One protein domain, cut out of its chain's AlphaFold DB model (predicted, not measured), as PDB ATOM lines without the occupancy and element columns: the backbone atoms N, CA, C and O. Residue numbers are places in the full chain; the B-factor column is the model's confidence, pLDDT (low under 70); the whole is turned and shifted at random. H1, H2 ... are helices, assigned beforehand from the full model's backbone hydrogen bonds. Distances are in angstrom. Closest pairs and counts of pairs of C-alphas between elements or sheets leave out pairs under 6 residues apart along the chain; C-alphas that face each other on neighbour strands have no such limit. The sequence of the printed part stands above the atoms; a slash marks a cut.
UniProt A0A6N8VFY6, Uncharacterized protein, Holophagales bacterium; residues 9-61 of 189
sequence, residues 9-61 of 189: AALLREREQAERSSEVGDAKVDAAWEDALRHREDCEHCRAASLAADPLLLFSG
ATOM      1  N   ALA A   9     -43.880 -27.914 -50.377       89.00
ATOM      2  CA  ALA A   9     -44.868 -28.692 -49.636       89.00
ATOM      3  C   ALA A   9     -44.678 -30.204 -49.832       89.00
ATOM      4  O   ALA A   9     -45.004 -30.998 -48.947       89.00
ATOM      5  N   ALA A  10     -44.176 -30.637 -50.993       89.31
ATOM      6  CA  ALA A  10     -43.774 -32.027 -51.200       89.31
ATOM      7  C   ALA A  10     -42.502 -32.367 -50.410       89.31
ATOM      8  O   ALA A  10     -42.504 -33.350 -49.672       89.31
ATOM      9  N   LEU A  11     -41.472 -31.516 -50.483       89.06
ATOM     10  CA  LEU A  11     -40.207 -31.720 -49.769       89.06
ATOM     11  C   LEU A  11     -40.386 -31.807 -48.248       89.06
ATOM     12  O   LEU A  11     -39.793 -32.675 -47.613       89.06
ATOM     13  N   LEU A  12     -41.224 -30.949 -47.659       89.31
ATOM     14  CA  LEU A  12     -41.529 -31.001 -46.226       89.31
ATOM     15  C   LEU A  12     -42.192 -32.326 -45.832       89.31
ATOM     16  O   LEU A  12     -41.784 -32.952 -44.861       89.31
ATOM     17  N   ARG A  13     -43.164 -32.803 -46.620       89.19
ATOM     18  CA  ARG A  13     -43.842 -34.082 -46.352       89.19
ATOM     19  C   ARG A  13     -42.897 -35.273 -46.451       89.19
ATOM     20  O   ARG A  13     -42.985 -36.172 -45.616       89.19
ATOM     21  N   GLU A  14     -42.019 -35.284 -47.452       88.12
ATOM     22  CA  GLU A  14     -40.992 -36.321 -47.610       88.12
ATOM     23  C   GLU A  14     -40.030 -36.323 -46.420       88.12
ATOM     24  O   GLU A  14     -39.736 -37.381 -45.867       88.12
ATOM     25  N   ARG A  15     -39.620 -35.137 -45.960       85.94
ATOM     26  CA  ARG A  15     -38.746 -34.986 -44.799       85.94
ATOM     27  C   ARG A  15     -39.406 -35.434 -43.499       85.94
ATOM     28  O   ARG A  15     -38.828 -36.238 -42.779       85.94
ATOM     29  N   GLU A  16     -40.631 -35.000 -43.217       86.56
ATOM     30  CA  GLU A  16     -41.356 -35.471 -42.033       86.56
ATOM     31  C   GLU A  16     -41.605 -36.986 -42.079       86.56
ATOM     32  O   GLU A  16     -41.648 -37.658 -41.049       86.56
ATOM     33  N   GLN A  17     -41.815 -37.550 -43.272       86.12
ATOM     34  CA  GLN A  17     -41.956 -38.990 -43.441       86.12
ATOM     35  C   GLN A  17     -40.646 -39.721 -43.140       86.12
ATOM     36  O   GLN A  17     -40.691 -40.721 -42.424       86.12
ATOM     37  N   ALA A  18     -39.517 -39.199 -43.624       83.94
ATOM     38  CA  ALA A  18     -38.187 -39.724 -43.331       83.94
ATOM     39  C   ALA A  18     -37.854 -39.637 -41.832       83.94
ATOM     40  O   ALA A  18     -37.360 -40.606 -41.265       83.94
ATOM     41  N   GLU A  19     -38.201 -38.533 -41.161       81.19
ATOM     42  CA  GLU A  19     -38.018 -38.368 -39.710       81.19
ATOM     43  C   GLU A  19     -38.883 -39.351 -38.895       81.19
ATOM     44  O   GLU A  19     -38.470 -39.828 -37.837       81.19
ATOM     45  N   ARG A  20     -40.083 -39.688 -39.388       81.94
ATOM     46  CA  ARG A  20     -40.992 -40.648 -38.737       81.94
ATOM     47  C   ARG A  20     -40.605 -42.111 -38.972       81.94
ATOM     48  O   ARG A  20     -40.952 -42.964 -38.152       81.94
ATOM     49  N   SER A  21     -39.928 -42.434 -40.072       79.06
ATOM     50  CA  SER A  21     -39.409 -43.781 -40.316       79.06
ATOM     51  C   SER A  21     -38.076 -43.964 -39.591       79.06
ATOM     52  O   SER A  21     -37.108 -43.294 -39.913       79.06
ATOM     53  N   SER A  22     -37.975 -44.910 -38.651       61.31
ATOM     54  CA  SER A  22     -36.707 -45.179 -37.943       61.31
ATOM     55  C   SER A  22     -35.634 -45.859 -38.815       61.31
ATOM     56  O   SER A  22     -34.649 -46.376 -38.279       61.31
ATOM     57  N   GLU A  23     -35.842 -45.946 -40.132       66.19
ATOM     58  CA  GLU A  23     -34.802 -46.384 -41.054       66.19
ATOM     59  C   GLU A  23     -33.766 -45.268 -41.167       66.19
ATOM     60  O   GLU A  23     -34.089 -44.113 -41.423       66.19
ATOM     61  N   VAL A  24     -32.517 -45.639 -40.891       52.84
ATOM     62  CA  VAL A  24     -31.336 -44.777 -40.892       52.84
ATOM     63  C   VAL A  24     -31.351 -43.863 -42.117       52.84
ATOM     64  O   VAL A  24     -31.151 -44.353 -43.221       52.84
ATOM     65  N   GLY A  25     -31.577 -42.568 -41.866       56.78
ATOM     66  CA  GLY A  25     -31.321 -41.416 -42.732       56.78
ATOM     67  C   GLY A  25     -31.500 -41.675 -44.220       56.78
ATOM     68  O   GLY A  25     -30.588 -42.183 -44.875       56.78
ATOM     69  N   ASP A  26     -32.632 -41.248 -44.778       70.50
ATOM     70  CA  ASP A  26     -32.771 -41.164 -46.226       70.50
ATOM     71  C   ASP A  26     -31.871 -40.024 -46.729       70.50
ATOM     72  O   ASP A  26     -32.308 -38.902 -46.967       70.50
ATOM     73  N   ALA A  27     -30.570 -40.307 -46.857       76.69
ATOM     74  CA  ALA A  27     -29.526 -39.358 -47.241       76.69
ATOM     75  C   ALA A  27     -29.850 -38.635 -48.558       76.69
ATOM     76  O   ALA A  27     -29.313 -37.568 -48.853       76.69
ATOM     77  N   LYS A  28     -30.743 -39.218 -49.363       80.69
ATOM     78  CA  LYS A  28     -31.291 -38.606 -50.565       80.69
ATOM     79  C   LYS A  28     -32.264 -37.465 -50.248       80.69
ATOM     80  O   LYS A  28     -32.206 -36.440 -50.925       80.69
ATOM     81  N   VAL A  29     -33.138 -37.635 -49.256       82.88
ATOM     82  CA  VAL A  29     -34.048 -36.590 -48.761       82.88
ATOM     83  C   VAL A  29     -33.241 -35.470 -48.114       82.88
ATOM     84  O   VAL A  29     -33.482 -34.308 -48.426       82.88
ATOM     85  N   ASP A  30     -32.217 -35.806 -47.325       83.25
ATOM     86  CA  ASP A  30     -31.325 -34.808 -46.722       83.25
ATOM     87  C   ASP A  30     -30.569 -33.998 -47.789       83.25
ATOM     88  O   ASP A  30     -30.551 -32.769 -47.741       83.25
ATOM     89  N   ALA A  31     -30.009 -34.656 -48.809       84.69
ATOM     90  CA  ALA A  31     -29.325 -33.966 -49.903       84.69
ATOM     91  C   ALA A  31     -30.273 -33.062 -50.712       84.69
ATOM     92  O   ALA A  31     -29.934 -31.919 -51.019       84.69
ATOM     93  N   ALA A  32     -31.481 -33.546 -51.026       86.38
ATOM     94  CA  ALA A  32     -32.493 -32.755 -51.726       86.38
ATOM     95  C   ALA A  32     -32.950 -31.545 -50.894       86.38
ATOM     96  O   ALA A  32     -33.160 -30.458 -51.437       86.38
ATOM     97  N   TRP A  33     -33.061 -31.721 -49.577       87.38
ATOM     98  CA  TRP A  33     -33.385 -30.661 -48.634       87.38
ATOM     99  C   TRP A  33     -32.293 -29.589 -48.584       87.38
ATOM    100  O   TRP A  33     -32.588 -28.397 -48.682       87.38
ATOM    101  N   GLU A  34     -31.024 -29.987 -48.492       86.75
ATOM    102  CA  GLU A  34     -29.900 -29.047 -48.473       86.75
ATOM    103  C   GLU A  34     -29.753 -28.268 -49.782       86.75
ATOM    104  O   GLU A  34     -29.516 -27.058 -49.756       86.75
ATOM    105  N   ASP A  35     -29.946 -28.924 -50.925       87.50
ATOM    106  CA  ASP A  35     -29.929 -28.254 -52.224       87.50
ATOM    107  C   ASP A  35     -31.105 -27.273 -52.375       87.50
ATOM    108  O   ASP A  35     -30.923 -26.168 -52.897       87.50
ATOM    109  N   ALA A  36     -32.292 -27.617 -51.863       88.50
ATOM    110  CA  ALA A  36     -33.438 -26.711 -51.837       88.50
ATOM    111  C   ALA A  36     -33.188 -25.490 -50.940       88.50
ATOM    112  O   ALA A  36     -33.480 -24.362 -51.347       88.50
ATOM    113  N   LEU A  37     -32.604 -25.687 -49.751       87.12
ATOM    114  CA  LEU A  37     -32.218 -24.593 -48.855       87.12
ATOM    115  C   LEU A  37     -31.196 -23.661 -49.510       87.12
ATOM    116  O   LEU A  37     -31.376 -22.448 -49.458       87.12
ATOM    117  N   ARG A  38     -30.180 -24.204 -50.186       85.50
ATOM    118  CA  ARG A  38     -29.195 -23.394 -50.915       85.50
ATOM    119  C   ARG A  38     -29.858 -22.583 -52.027       85.50
ATOM    120  O   ARG A  38     -29.641 -21.384 -52.144       85.50
ATOM    121  N   HIS A  39     -30.744 -23.208 -52.801       86.75
ATOM    122  CA  HIS A  39     -31.463 -22.508 -53.865       86.75
ATOM    123  C   HIS A  39     -32.391 -21.399 -53.337       86.75
ATOM    124  O   HIS A  39     -32.584 -20.377 -53.998       86.75
ATOM    125  N   ARG A  40     -32.951 -21.571 -52.136       87.75
ATOM    126  CA  ARG A  40     -33.773 -20.568 -51.441       87.75
ATOM    127  C   ARG A  40     -33.001 -19.304 -51.070       87.75
ATOM    128  O   ARG A  40     -33.592 -18.223 -51.021       87.75
ATOM    129  N   GLU A  41     -31.714 -19.432 -50.760       84.50
ATOM    130  CA  GLU A  41     -30.859 -18.288 -50.431       84.50
ATOM    131  C   GLU A  41     -30.716 -17.369 -51.650       84.50
ATOM    132  O   GLU A  41     -30.881 -16.155 -51.509       84.50
ATOM    133  N   ASP A  42     -30.565 -17.968 -52.834       85.88
ATOM    134  CA  ASP A  42     -30.349 -17.277 -54.109       85.88
ATOM    135  C   ASP A  42     -31.642 -16.852 -54.835       85.88
ATOM    136  O   ASP A  42     -31.609 -15.969 -55.694       85.88
ATOM    137  N   CYS A  43     -32.793 -17.468 -54.531       87.81
ATOM    138  CA  CYS A  43     -34.055 -17.232 -55.240       87.81
ATOM    139  C   CYS A  43     -35.149 -16.659 -54.327       87.81
ATOM    140  O   CYS A  43     -35.762 -17.379 -53.536       87.81
ATOM    141  N   GLU A  44     -35.478 -15.374 -54.506       87.00
ATOM    142  CA  GLU A  44     -36.538 -14.690 -53.745       87.00
ATOM    143  C   GLU A  44     -37.910 -15.365 -53.887       87.00
ATOM    144  O   GLU A  44     -38.656 -15.467 -52.915       87.00
ATOM    145  N   HIS A  45     -38.235 -15.881 -55.078       88.56
ATOM    146  CA  HIS A  45     -39.496 -16.589 -55.294       88.56
ATOM    147  C   HIS A  45     -39.553 -17.891 -54.491       88.56
ATOM    148  O   HIS A  45     -40.557 -18.170 -53.838       88.56
ATOM    149  N   CYS A  46     -38.459 -18.660 -54.477       88.81
ATOM    150  CA  CYS A  46     -38.386 -19.870 -53.671       88.81
ATOM    151  C   CYS A  46     -38.366 -19.540 -52.169       88.81
ATOM    152  O   CYS A  46     -38.922 -20.308 -51.396       88.81
ATOM    153  N   ARG A  47     -37.794 -18.398 -51.757       88.00
ATOM    154  CA  ARG A  47     -37.852 -17.904 -50.372       88.00
ATOM    155  C   ARG A  47     -39.279 -17.567 -49.941       88.00
ATOM    156  O   ARG A  47     -39.696 -17.961 -48.861       88.00
ATOM    157  N   ALA A  48     -40.056 -16.880 -50.771       88.25
ATOM    158  CA  ALA A  48     -41.461 -16.623 -50.459       88.25
ATOM    159  C   ALA A  48     -42.279 -17.928 -50.430       88.25
ATOM    160  O   ALA A  48     -43.044 -18.160 -49.496       88.25
ATOM    161  N   ALA A  49     -42.075 -18.809 -51.414       88.56
ATOM    162  CA  ALA A  49     -42.776 -20.088 -51.507       88.56
ATOM    163  C   ALA A  49     -42.463 -21.027 -50.331       88.56
ATOM    164  O   ALA A  49     -43.369 -21.677 -49.817       88.56
ATOM    165  N   SER A  50     -41.211 -21.067 -49.865       89.75
ATOM    166  CA  SER A  50     -40.833 -21.858 -48.692       89.75
ATOM    167  C   SER A  50     -41.518 -21.363 -47.427       89.75
ATOM    168  O   SER A  50     -41.974 -22.171 -46.635       89.75
ATOM    169  N   LEU A  51     -41.618 -20.042 -47.241       88.81
ATOM    170  CA  LEU A  51     -42.224 -19.457 -46.043       88.81
ATOM    171  C   LEU A  51     -43.744 -19.591 -46.030       88.81
ATOM    172  O   LEU A  51     -44.338 -19.723 -44.966       88.81
ATOM    173  N   ALA A  52     -44.362 -19.588 -47.210       88.31
ATOM    174  CA  ALA A  52     -45.772 -19.918 -47.353       88.31
ATOM    175  C   ALA A  52     -46.055 -21.399 -47.049       88.31
ATOM    176  O   ALA A  52     -47.138 -21.721 -46.569       88.31
ATOM    177  N   ALA A  53     -45.100 -22.292 -47.337       87.94
ATOM    178  CA  ALA A  53     -45.212 -23.713 -47.020       87.94
ATOM    179  C   ALA A  53     -44.946 -24.000 -45.531       87.94
ATOM    180  O   ALA A  53     -45.682 -24.778 -44.931       87.94
ATOM    181  N   ASP A  54     -43.927 -23.367 -44.946       86.94
ATOM    182  CA  ASP A  54     -43.604 -23.450 -43.521       86.94
ATOM    183  C   ASP A  54     -42.875 -22.171 -43.038       86.94
ATOM    184  O   ASP A  54     -41.714 -21.933 -43.403       86.94
ATOM    185  N   PRO A  55     -43.516 -21.352 -42.180       84.75
ATOM    186  CA  PRO A  55     -42.906 -20.154 -41.600       84.75
ATOM    187  C   PRO A  55     -41.652 -20.429 -40.760       84.75
ATOM    188  O   PRO A  55     -40.801 -19.545 -40.630       84.75
ATOM    189  N   LEU A  56     -41.488 -21.637 -40.208       83.56
ATOM    190  CA  LEU A  56     -40.307 -22.002 -39.415       83.56
ATOM    191  C   LEU A  56     -39.031 -22.042 -40.261       83.56
ATOM    192  O   LEU A  56     -37.924 -21.930 -39.729       83.56
ATOM    193  N   LEU A  57     -39.158 -22.101 -41.590       83.44
ATOM    194  CA  LEU A  57     -38.019 -22.029 -42.500       83.44
ATOM    195  C   LEU A  57     -37.341 -20.650 -42.532       83.44
ATOM    196  O   LEU A  57     -36.262 -20.513 -43.115       83.44
ATOM    197  N   LEU A  58     -37.896 -19.639 -41.855       79.88
ATOM    198  CA  LEU A  58     -37.169 -18.405 -41.537       79.88
ATOM    199  C   LEU A  58     -35.880 -18.681 -40.754       79.88
ATOM    200  O   LEU A  58     -34.891 -17.980 -40.942       79.88
ATOM    201  N   PHE A  59     -35.884 -19.719 -39.917       76.06
ATOM    202  CA  PHE A  59     -34.770 -20.061 -39.034       76.06
ATOM    203  C   PHE A  59     -33.855 -21.143 -39.613       76.06
ATOM    204  O   PHE A  59     -32.793 -21.415 -39.063       76.06
ATOM    205  N   SER A  60     -34.228 -21.762 -40.735       67.31
ATOM    206  CA  SER A  60     -33.388 -22.746 -41.414       67.31
ATOM    207  C   SER A  60     -32.539 -22.047 -42.475       67.31
ATOM    208  O   SER A  60     -33.011 -21.714 -43.551       67.31
ATOM    209  N   GLY A  61     -31.276 -21.752 -42.203       60.97
ATOM    210  CA  GLY A  61     -30.407 -21.080 -43.175       60.97
ATOM    211  C   GLY A  61     -28.982 -20.963 -42.666       60.97
ATOM    212  O   GLY A  61     -28.740 -21.174 -41.478       60.97
TER     213      GLY A  61
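AT A GLANCE: This is residues 9 to 61 of the 189 residues of an uncharacterized protein of Holophagales bacterium (UniProt A0A6N8VFY6). The long helix H2 makes one side of an elongated model, and H1 and H3 make the other, H1 folding back along one half of H2 in a helical hairpin and H3 turning back from H2's far end until its end comes near the start of H1. The short helix H4 makes a corner with H3, and residues 19 to 25 stick out at one end of the long axis. The printed part has 53 residues, with four named helices in the order H1, H2, H3, H4 and no named strand; its class is all helix. It is compact, with a radius of gyration of the C-alphas of 11.4 A, and spans 34 by 18 by 17 A.

IN THESE COORDINATES: H1 runs from residue 9, C-alpha at (-44.868, -28.692, -49.636), to residue 20, over 16.6 A. H2, residues 27 to 42, begins with its C-alpha at (-29.526, -39.358, -47.241) and is 23.1 A long. H3 is residues 44 to 53, 14.2 A long. H4 is residues 55 to 58, ending with its C-alpha at (-37.169, -18.405, -41.537).

HOW THE PARTS SIT: H1 and H2 touch, with the C-alphas of Arg 15 and Val 29 closest at 6.4 A; H2 does so with residues 29 to 33 alone. They form a hairpin at a steep tilt of 38 degrees, opposite ways. H1 and H3 are close but not clearly touching, the closest C-alphas being those of Ala 9 and Ala 53, 5.6 A apart. H2, with residues 39 to 41 alone, and H3 touch only at the corner, C-alphas of Arg 40 and Arg 47 closest at 5.0 A, at a steep tilt of 53 degrees. H3 and H4 only just touch, only at the corner, with 3 pairs of C-alphas within 8 A; the closest are those of Leu 51 and Leu 57, 6.1 A apart. H4 is apart from H1 and H2. Every O i to N i+4 pair is within hydrogen-bond range in H1 and H3, and 11 of 12 are in H2; H4 is too short for such a pair.

THE WHOLE: The two C-alphas farthest apart, those of Ser 22 and Glu 44, are 34.3 A apart. The printed part has no cut. The link from H1 to H2 is short, and the other two are tight. The mean pLDDT of the printed part is 82.7; residues 22 to 25 and 60 to 61 are under 70.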